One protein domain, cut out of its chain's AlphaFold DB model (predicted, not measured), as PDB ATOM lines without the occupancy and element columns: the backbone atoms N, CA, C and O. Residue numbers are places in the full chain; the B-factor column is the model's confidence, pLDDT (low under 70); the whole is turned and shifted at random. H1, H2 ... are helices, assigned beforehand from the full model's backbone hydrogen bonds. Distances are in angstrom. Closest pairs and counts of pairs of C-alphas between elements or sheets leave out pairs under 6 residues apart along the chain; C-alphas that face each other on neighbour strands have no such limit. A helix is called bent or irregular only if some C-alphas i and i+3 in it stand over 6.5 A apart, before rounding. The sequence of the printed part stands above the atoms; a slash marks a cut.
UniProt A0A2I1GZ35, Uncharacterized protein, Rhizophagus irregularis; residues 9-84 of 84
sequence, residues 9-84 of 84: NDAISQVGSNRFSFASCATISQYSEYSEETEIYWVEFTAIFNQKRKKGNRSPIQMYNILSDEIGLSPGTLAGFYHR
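What this domain is: This is residues 9 to 84 of the 84 residues of an uncharacterized protein of Rhizophagus irregularis (UniProt A0A2I1GZ35). A long tail, residues 9 to 35, arcs away freely and leads into one long helix, H1; near the last residues of H1 the chain turns into a short helix, H2, on which a third, H3, packs. The 76 printed residues have three named helices, in the order H1, H2, H3, and no named strand: all helix. The whole is flat, 49 by 39 by 16 A, and only just extended, close to loose, with a radius of gyration of the C-alphas of 17.6 A.

Where its parts are: H1, residues 36 to 55, begins at C-alpha 36 (188.744, 169.627, 131.741) and is 28.9 A long. H2 is residues 60 to 71, 15.9 A. H3, residues 75 to 82, 11.1 A, ends at C-alpha 82 (197.465, 163.317, 117.178).

How they stand to each other: H1, with residues 49 to 53 alone, only just touches residues 60 to 63 of H2, with 3 pairs of C-alphas within 8 A; the closest C-alphas, of Arg 53 and Met 63, are 6.3 A apart. They run opposite ways at a steep tilt of 67 degrees, only just short of about perpendicular. H2 and H3 touch, closest at the C-alphas of Tyr 64 and Pro 75, 5.3 A, opposite ways at a steep tilt of 67 degrees. H1 and H3 are apart. Every O i to N i+4 pair is within hydrogen-bond range in H1 and H2; in H3 2 of 4 are.

The domain as a whole: Residues 9 to 41, of which 36 to 41 belong to H1, stand free; the body without them spans 23 by 20 by 15 A. Both links are tight, and the printed part has no cut. The model's pLDDT is under 70 at residues 9 to 35, 37 and 82 to 84.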
ATOM      1  N   ASN A   9     175.750 152.021  93.749       53.75
ATOM      2  CA  ASN A   9     175.196 152.300  95.074       53.75
ATOM      3  C   ASN A   9     173.664 152.351  94.981       53.75
ATOM      4  O   ASN A   9     173.056 153.394  95.190       53.75
ATOM      5  N   ASP A  10     173.057 151.204  94.675       48.75
ATOM      6  CA  ASP A  10     171.644 150.954  94.954       48.75
ATOM      7  C   ASP A  10     171.524 150.025  96.164       48.75
ATOM      8  O   ASP A  10     172.308 149.088  96.325       48.75
ATOM      9  N   ALA A  11     170.488 150.289  96.965       47.28
ATOM     10  CA  ALA A  11     170.099 149.654  98.224       47.28
ATOM     11  C   ALA A  11     170.834 150.155  99.482       47.28
ATOM     12  O   ALA A  11     171.851 149.611  99.889       47.28
ATOM     13  N   ILE A  12     170.230 151.142 100.157       43.78
ATOM     14  CA  ILE A  12     169.572 150.946 101.465       43.78
ATOM     15  C   ILE A  12     168.450 151.994 101.568       43.78
ATOM     16  O   ILE A  12     168.664 153.168 101.857       43.78
ATOM     17  N   SER A  13     167.227 151.540 101.300       52.19
ATOM     18  CA  SER A  13     166.018 152.158 101.832       52.19
ATOM     19  C   SER A  13     165.832 151.615 103.245       52.19
ATOM     20  O   SER A  13     165.554 150.429 103.419       52.19
ATOM     21  N   GLN A  14     166.015 152.467 104.252       41.56
ATOM     22  CA  GLN A  14     165.324 152.309 105.526       41.56
ATOM     23  C   GLN A  14     165.194 153.666 106.224       41.56
ATOM     24  O   GLN A  14     166.152 154.255 106.717       41.56
ATOM     25  N   VAL A  15     163.955 154.152 106.223       46.16
ATOM     26  CA  VAL A  15     163.403 155.114 107.176       46.16
ATOM     27  C   VAL A  15     163.843 154.731 108.590       46.16
ATOM     28  O   VAL A  15     163.557 153.627 109.043       46.16
ATOM     29  N   GLY A  16     164.508 155.643 109.300       42.81
ATOM     30  CA  GLY A  16     164.905 155.386 110.680       42.81
ATOM     31  C   GLY A  16     165.655 156.539 111.333       42.81
ATOM     32  O   GLY A  16     166.873 156.593 111.291       42.81
ATOM     33  N   SER A  17     164.902 157.417 111.997       42.41
ATOM     34  CA  SER A  17     165.366 158.324 113.053       42.41
ATOM     35  C   SER A  17     166.465 159.323 112.696       42.41
ATOM     36  O   SER A  17     167.632 159.190 113.057       42.41
ATOM     37  N   ASN A  18     166.008 160.458 112.176       52.19
ATOM     38  CA  ASN A  18     166.629 161.746 112.441       52.19
ATOM     39  C   ASN A  18     166.466 162.063 113.944       52.19
ATOM     40  O   ASN A  18     165.535 162.746 114.366       52.19
ATOM     41  N   ARG A  19     167.311 161.465 114.783       50.75
ATOM     42  CA  ARG A  19     167.450 161.816 116.195       50.75
ATOM     43  C   ARG A  19     168.934 161.961 116.457       50.75
ATOM     44  O   ARG A  19     169.644 160.973 116.596       50.75
ATOM     45  N   PHE A  20     169.383 163.211 116.499       49.59
ATOM     46  CA  PHE A  20     170.585 163.584 117.228       49.59
ATOM     47  C   PHE A  20     170.459 163.019 118.647       49.59
ATOM     48  O   PHE A  20     169.830 163.614 119.519       49.59
ATOM     49  N   SER A  21     171.000 161.823 118.857       40.28
ATOM     50  CA  SER A  21     171.124 161.216 120.172       40.28
ATOM     51  C   SER A  21     172.321 161.861 120.856       40.28
ATOM     52  O   SER A  21     173.427 161.333 120.839       40.28
ATOM     53  N   PHE A  22     172.087 163.021 121.471       48.84
ATOM     54  CA  PHE A  22     172.899 163.502 122.588       48.84
ATOM     55  C   PHE A  22     172.586 162.607 123.796       48.84
ATOM     56  O   PHE A  22     171.822 162.958 124.686       48.84
ATOM     57  N   ALA A  23     173.075 161.373 123.766       48.97
ATOM     58  CA  ALA A  23     172.910 160.429 124.861       48.97
ATOM     59  C   ALA A  23     174.095 159.472 124.874       48.97
ATOM     60  O   ALA A  23     174.004 158.314 124.478       48.97
ATOM     61  N   SER A  24     175.231 159.989 125.321       46.34
ATOM     62  CA  SER A  24     176.261 159.186 125.964       46.34
ATOM     63  C   SER A  24     177.020 160.093 126.918       46.34
ATOM     64  O   SER A  24     178.168 160.451 126.689       46.34
ATOM     65  N   CYS A  25     176.367 160.428 128.034       52.12
ATOM     66  CA  CYS A  25     177.072 160.648 129.293       52.12
ATOM     67  C   CYS A  25     177.600 159.275 129.739       52.12
ATOM     68  O   CYS A  25     177.107 158.679 130.693       52.12
ATOM     69  N   ALA A  26     178.510 158.700 128.953       48.59
ATOM     70  CA  ALA A  26     179.285 157.565 129.393       48.59
ATOM     71  C   ALA A  26     180.248 158.143 130.418       48.59
ATOM     72  O   ALA A  26     181.060 159.008 130.104       48.59
ATOM     73  N   THR A  27     180.076 157.711 131.657       49.25
ATOM     74  CA  THR A  27     181.002 157.877 132.764       49.25
ATOM     75  C   THR A  27     182.399 157.451 132.303       49.25
ATOM     76  O   THR A  27     182.797 156.298 132.460       49.25
ATOM     77  N   ILE A  28     183.165 158.382 131.725       48.06
ATOM     78  CA  ILE A  28     184.617 158.274 131.589       48.06
ATOM     79  C   ILE A  28     185.162 158.546 132.989       48.06
ATOM     80  O   ILE A  28     185.648 159.612 133.339       48.06
ATOM     81  N   SER A  29     184.993 157.542 133.847       51.66
ATOM     82  CA  SER A  29     185.769 157.379 135.066       51.66
ATOM     83  C   SER A  29     187.125 156.802 134.664       51.66
ATOM     84  O   SER A  29     187.456 155.659 134.976       51.66
ATOM     85  N   GLN A  30     187.890 157.581 133.916       50.12
ATOM     86  CA  GLN A  30     189.318 157.387 133.748       50.12
ATOM     87  C   GLN A  30     189.901 158.762 133.997       50.12
ATOM     88  O   GLN A  30     189.521 159.706 133.314       50.12
ATOM     89  N   TYR A  31     190.707 158.874 135.048       49.56
ATOM     90  CA  TYR A  31     191.405 160.093 135.426       49.56
ATOM     91  C   TYR A  31     192.058 160.696 134.179       49.56
ATOM     92  O   TYR A  31     193.105 160.224 133.738       49.56
ATOM     93  N   SER A  32     191.409 161.698 133.586       53.12
ATOM     94  CA  SER A  32     192.048 162.550 132.599       53.12
ATOM     95  C   SER A  32     193.133 163.270 133.385       53.12
ATOM     96  O   SER A  32     192.852 164.033 134.305       53.12
ATOM     97  N   GLU A  33     194.393 162.959 133.094       59.22
ATOM     98  CA  GLU A  33     195.581 163.592 133.688       59.22
ATOM     99  C   GLU A  33     195.674 165.097 133.328       59.22
ATOM    100  O   GLU A  33     196.646 165.781 133.643       59.22
ATOM    101  N   TYR A  34     194.642 165.623 132.667       55.25
ATOM    102  CA  TYR A  34     194.513 166.958 132.130       55.25
ATOM    103  C   TYR A  34     193.286 167.646 132.724       55.25
ATOM    104  O   TYR A  34     192.248 167.020 132.933       55.25
ATOM    105  N   SER A  35     193.399 168.949 132.996       65.88
ATOM    106  CA  SER A  35     192.230 169.741 133.380       65.88
ATOM    107  C   SER A  35     191.166 169.636 132.286       65.88
ATOM    108  O   SER A  35     191.505 169.591 131.101       65.88
ATOM    109  N   GLU A  36     189.888 169.636 132.671       70.62
ATOM    110  CA  GLU A  36     188.744 169.627 131.741       70.62
ATOM    111  C   GLU A  36     188.904 170.683 130.630       70.62
ATOM    112  O   GLU A  36     188.550 170.465 129.475       70.62
ATOM    113  N   GLU A  37     189.545 171.806 130.957       69.88
ATOM    114  CA  GLU A  37     189.908 172.883 130.036       69.88
ATOM    115  C   GLU A  37     190.810 172.407 128.885       69.88
ATOM    116  O   GLU A  37     190.561 172.730 127.726       69.88
ATOM    117  N   THR A  38     191.845 171.615 129.176       72.75
ATOM    118  CA  THR A  38     192.783 171.103 128.160       72.75
ATOM    119  C   THR A  38     192.092 170.129 127.207       72.75
ATOM    120  O   THR A  38     192.350 170.146 126.002       72.75
ATOM    121  N   GLU A  39     191.182 169.307 127.731       75.44
ATOM    122  CA  GLU A  39     190.372 168.391 126.931       75.44
ATOM    123  C   GLU A  39     189.419 169.159 125.997       75.44
ATOM    124  O   GLU A  39     189.333 168.847 124.807       75.44
ATOM    125  N   ILE A  40     188.796 170.236 126.492       82.19
ATOM    126  CA  ILE A  40     187.957 171.140 125.688       82.19
ATOM    127  C   ILE A  40     188.761 171.776 124.543       82.19
ATOM    128  O   ILE A  40     188.333 171.705 123.388       82.19
ATOM    129  N   TYR A  41     189.949 172.330 124.818       81.75
ATOM    130  CA  TYR A  41     190.794 172.932 123.777       81.75
ATOM    131  C   TYR A  41     191.189 171.928 122.686       81.75
ATOM    132  O   TYR A  41     191.261 172.283 121.505       81.75
ATOM    133  N   TRP A  42     191.413 170.663 123.050       80.50
ATOM    134  CA  TRP A  42     191.742 169.619 122.082       80.50
ATOM    135  C   TRP A  42     190.559 169.263 121.170       80.50
ATOM    136  O   TRP A  42     190.721 169.115 119.951       80.50
ATOM    137  N   VAL A  43     189.348 169.186 121.728       83.75
ATOM    138  CA  VAL A  43     188.114 168.964 120.956       83.75
ATOM    139  C   VAL A  43     187.860 170.117 119.979       83.75
ATOM    140  O   VAL A  43     187.585 169.879 118.799       83.75
ATOM    141  N   GLU A  44     188.012 171.368 120.421       88.31
ATOM    142  CA  GLU A  44     187.858 172.538 119.547       88.31
ATOM    143  C   GLU A  44     188.898 172.554 118.421       88.31
ATOM    144  O   GLU A  44     188.560 172.728 117.242       88.31
ATOM    145  N   PHE A  45     190.165 172.308 118.757       85.56
ATOM    146  CA  PHE A  45     191.251 172.267 117.785       85.56
ATOM    147  C   PHE A  45     191.025 171.190 116.715       85.56
ATOM    148  O   PHE A  45     191.124 171.464 115.513       85.56
ATOM    149  N   THR A  46     190.666 169.969 117.121       86.06
ATOM    150  CA  THR A  46     190.421 168.856 116.190       86.06
ATOM    151  C   THR A  46     189.194 169.086 115.302       86.06
ATOM    152  O   THR A  46     189.209 168.694 114.126       86.06
ATOM    153  N   ALA A  47     188.161 169.773 115.799       90.00
ATOM    154  CA  ALA A  47     187.009 170.188 115.001       90.00
ATOM    155  C   ALA A  47     187.416 171.184 113.899       90.00
ATOM    156  O   ALA A  47     187.132 170.953 112.716       90.00
ATOM    157  N   ILE A  48     188.156 172.239 114.259       88.88
ATOM    158  CA  ILE A  48     188.650 173.257 113.316       88.88
ATOM    159  C   ILE A  48     189.584 172.625 112.277       88.88
ATOM    160  O   ILE A  48     189.454 172.885 111.073       88.88
ATOM    161  N   PHE A  49     190.496 171.754 112.717       88.69
ATOM    162  CA  PHE A  49     191.413 171.030 111.839       88.69
ATOM    163  C   PHE A  49     190.653 170.223 110.784       88.69
ATOM    164  O   PHE A  49     190.904 170.353 109.581       88.69
ATOM    165  N   ASN A  50     189.683 169.414 111.215       88.25
ATOM    166  CA  ASN A  50     188.906 168.574 110.314       88.25
ATOM    167  C   ASN A  50     188.050 169.389 109.346       88.25
ATOM    168  O   ASN A  50     187.957 169.027 108.170       88.25
ATOM    169  N   GLN A  51     187.463 170.494 109.806       91.44
ATOM    170  CA  GLN A  51     186.697 171.394 108.952       91.44
ATOM    171  C   GLN A  51     187.578 171.997 107.850       91.44
ATOM    172  O   GLN A  51     187.224 171.919 106.671       91.44
ATOM    173  N   LYS A  52     188.745 172.552 108.203       87.88
ATOM    174  CA  LYS A  52     189.685 173.138 107.232       87.88
ATOM    175  C   LYS A  52     190.233 172.093 106.257       87.88
ATOM    176  O   LYS A  52     190.304 172.356 105.054       87.88
ATOM    177  N   ARG A  53     190.559 170.897 106.756       92.62
ATOM    178  CA  ARG A  53     191.019 169.762 105.945       92.62
ATOM    179  C   ARG A  53     189.977 169.358 104.902       92.62
ATOM    180  O   ARG A  53     190.309 169.279 103.720       92.62
ATOM    181  N   LYS A  54     188.724 169.148 105.328       90.94
ATOM    182  CA  LYS A  54     187.608 168.777 104.440       90.94
ATOM    183  C   LYS A  54     187.289 169.884 103.439       90.94
ATOM    184  O   LYS A  54     187.134 169.595 102.261       90.94
ATOM    185  N   LYS A  55     187.271 171.150 103.870       91.62
ATOM    186  CA  LYS A  55     187.034 172.302 102.982       91.62
ATOM    187  C   LYS A  55     188.073 172.401 101.860       91.62
ATOM    188  O   LYS A  55     187.744 172.830 100.762       91.62
ATOM    189  N   GLY A  56     189.322 172.032 102.140       86.62
ATOM    190  CA  GLY A  56     190.406 172.058 101.160       86.62
ATOM    191  C   GLY A  56     190.668 170.745 100.423       86.62
ATOM    192  O   GLY A  56     191.638 170.707  99.676       86.62
ATOM    193  N   ASN A  57     189.893 169.678 100.669       89.75
ATOM    194  CA  ASN A  57     190.188 168.314 100.201       89.75
ATOM    195  C   ASN A  57     191.649 167.883 100.453       89.75
ATOM    196  O   ASN A  57     192.283 167.254  99.609       89.75
ATOM    197  N   ARG A  58     192.197 168.245 101.619       88.94
ATOM    198  CA  ARG A  58     193.603 167.992 101.970       88.94
ATOM    199  C   ARG A  58     193.756 166.698 102.761       88.94
ATOM    200  O   ARG A  58     192.873 166.318 103.535       88.94
ATOM    201  N   SER A  59     194.898 166.035 102.621       88.00
ATOM    202  CA  SER A  59     195.277 164.954 103.537       88.00
ATOM    203  C   SER A  59     195.677 165.522 104.912       88.00
ATOM    204  O   SER A  59     196.016 166.705 105.011       88.00
ATOM    205  N   PRO A  60     195.663 164.715 105.991       85.56
ATOM    206  CA  PRO A  60     196.151 165.156 107.301       85.56
ATOM    207  C   PRO A  60     197.586 165.694 107.247       85.56
ATOM    208  O   PRO A  60     197.863 166.753 107.795       85.56
ATOM    209  N   ILE A  61     198.466 165.028 106.493       86.25
ATOM    210  CA  ILE A  61     199.871 165.426 106.315       86.25
ATOM    211  C   ILE A  61     199.981 166.799 105.643       86.25
ATOM    212  O   ILE A  61     200.729 167.657 106.101       86.25
ATOM    213  N   GLN A  62     199.204 167.042 104.585       87.75
ATOM    214  CA  GLN A  62     199.180 168.351 103.925       87.75
ATOM    215  C   GLN A  62     198.690 169.451 104.869       87.75
ATOM    216  O   GLN A  62     199.203 170.564 104.834       87.75
ATOM    217  N   MET A  63     197.713 169.139 105.719       89.25
ATOM    218  CA  MET A  63     197.216 170.077 106.718       89.25
ATOM    219  C   MET A  63     198.265 170.357 107.808       89.25
ATOM    220  O   MET A  63     198.397 171.506 108.215       89.25
ATOM    221  N   TYR A  64     199.052 169.360 108.231       86.19
ATOM    222  CA  TYR A  64     200.171 169.577 109.157       86.19
ATOM    223  C   TYR A  64     201.261 170.457 108.571       86.19
ATOM    224  O   TYR A  64     201.766 171.307 109.286       86.19
ATOM    225  N   ASN A  65     201.594 170.304 107.291       85.62
ATOM    226  CA  ASN A  65     202.586 171.169 106.653       85.62
ATOM    227  C   ASN A  65     202.113 172.632 106.614       85.62
ATOM    228  O   ASN A  65     202.869 173.529 106.954       85.62
ATOM    229  N   ILE A  66     200.835 172.868 106.299       87.50
ATOM    230  CA  ILE A  66     200.257 174.222 106.297       87.50
ATOM    231  C   ILE A  66     200.257 174.826 107.706       87.50
ATOM    232  O   ILE A  66     200.661 175.967 107.891       87.50
ATOM    233  N   LEU A  67     199.821 174.061 108.710       84.81
ATOM    234  CA  LEU A  67     199.828 174.526 110.099       84.81
ATOM    235  C   LEU A  67     201.248 174.713 110.634       84.81
ATOM    236  O   LEU A  67     201.487 175.602 111.443       84.81
ATOM    237  N   SER A  68     202.191 173.898 110.174       85.00
ATOM    238  CA  SER A  68     203.608 174.045 110.487       85.00
ATOM    239  C   SER A  68     204.123 175.402 110.027       85.00
ATOM    240  O   SER A  68     204.773 176.100 110.802       85.00
ATOM    241  N   ASP A  69     203.771 175.809 108.807       86.56
ATOM    242  CA  ASP A  69     204.147 177.114 108.263       86.56
ATOM    243  C   ASP A  69     203.422 178.276 108.970       86.56
ATOM    244  O   ASP A  69     204.022 179.324 109.195       86.56
ATOM    245  N   GLU A  70     202.153 178.101 109.361       86.31
ATOM    246  CA  GLU A  70     201.368 179.131 110.068       86.31
ATOM    247  C   GLU A  70     201.843 179.368 111.513       86.31
ATOM    248  O   GLU A  70     201.855 180.505 111.981       86.31
ATOM    249  N   ILE A  71     202.198 178.301 112.235       83.19
ATOM    250  CA  ILE A  71     202.469 178.331 113.683       83.19
ATOM    251  C   ILE A  71     203.985 178.282 113.969       83.19
ATOM    252  O   ILE A  71     204.419 178.514 115.096       83.19
ATOM    253  N   GLY A  72     204.813 177.981 112.962       82.62
ATOM    254  CA  GLY A  72     206.265 177.834 113.105       82.62
ATOM    255  C   GLY A  72     206.692 176.561 113.847       82.62
ATOM    256  O   GLY A  72     207.799 176.499 114.382       82.62
ATOM    257  N   LEU A  73     205.821 175.551 113.916       80.81
ATOM    258  CA  LEU A  73     206.084 174.264 114.570       80.81
ATOM    259  C   LEU A  73     206.360 173.186 113.532       80.81
ATOM    260  O   LEU A  73     205.684 173.142 112.519       80.81
ATOM    261  N   SER A  74     207.279 172.255 113.795       81.44
ATOM    262  CA  SER A  74     207.550 171.197 112.814       81.44
ATOM    263  C   SER A  74     206.319 170.294 112.585       81.44
ATOM    264  O   SER A  74     205.593 169.992 113.542       81.44
ATOM    265  N   PRO A  75     206.109 169.759 111.366       74.69
ATOM    266  CA  PRO A  75     205.005 168.836 111.098       74.69
ATOM    267  C   PRO A  75     205.060 167.572 111.966       74.69
ATOM    268  O   PRO A  75     204.021 167.017 112.312       74.69
ATOM    269  N   GLY A  76     206.262 167.125 112.353       77.50
ATOM    270  CA  GLY A  76     206.452 165.986 113.255       77.50
ATOM    271  C   GLY A  76     205.993 166.280 114.685       77.50
ATOM    272  O   GLY A  76     205.364 165.434 115.314       77.50
ATOM    273  N   THR A  77     206.230 167.502 115.171       79.12
ATOM    274  CA  THR A  77     205.694 167.981 116.453       79.12
ATOM    275  C   THR A  77     204.171 168.024 116.407       79.12
ATOM    276  O   THR A  77     203.519 167.538 117.324       79.12
ATOM    277  N   LEU A  78     203.604 168.533 115.305       76.06
ATOM    278  CA  LEU A  78     202.158 168.557 115.101       76.06
ATOM    279  C   LEU A  78     201.561 167.147 115.078       76.06
ATOM    280  O   LEU A  78     200.588 166.896 115.778       76.06
ATOM    281  N   ALA A  79     202.169 166.213 114.347       75.00
ATOM    282  CA  ALA A  79     201.723 164.823 114.287       75.00
ATOM    283  C   ALA A  79     201.781 164.115 115.654       75.00
ATOM    284  O   ALA A  79     200.921 163.282 115.943       75.00
ATOM    285  N   GLY A  80     202.746 164.473 116.507       75.50
ATOM    286  CA  GLY A  80     202.868 163.948 117.867       75.50
ATOM    287  C   GLY A  80     201.649 164.232 118.749       75.50
ATOM    288  O   GLY A  80     201.285 163.386 119.561       75.50
ATOM    289  N   PHE A  81     200.956 165.357 118.545       70.00
ATOM    290  CA  PHE A  81     199.722 165.652 119.281       70.00
ATOM    291  C   PHE A  81     198.549 164.738 118.889       70.00
ATOM    292  O   PHE A  81     197.631 164.558 119.677       70.00
ATOM    293  N   TYR A  82     198.574 164.131 117.698       63.75
ATOM    294  CA  TYR A  82     197.465 163.317 117.178       63.75
ATOM    295  C   TYR A  82     197.586 161.819 117.449       63.75
ATOM    296  O   TYR A  82     196.634 161.088 117.189       63.75
ATOM    297  N   HIS A  83     198.746 161.350 117.909       58.59
ATOM    298  CA  HIS A  83     199.037 159.923 118.071       58.59
ATOM    299  C   HIS A  83     198.908 159.411 119.514       58.59
ATOM    300  O   HIS A  83     199.354 158.296 119.789       58.59
ATOM    301  N   ARG A  84     198.322 160.203 120.418       50.50
ATOM    302  CA  ARG A  84     198.084 159.806 121.809       50.50
ATOM    303  C   ARG A  84     196.710 159.177 122.001       50.50
ATOM    304  O   ARG A  84     195.752 159.668 121.366       50.50
TER     305      ARG A  84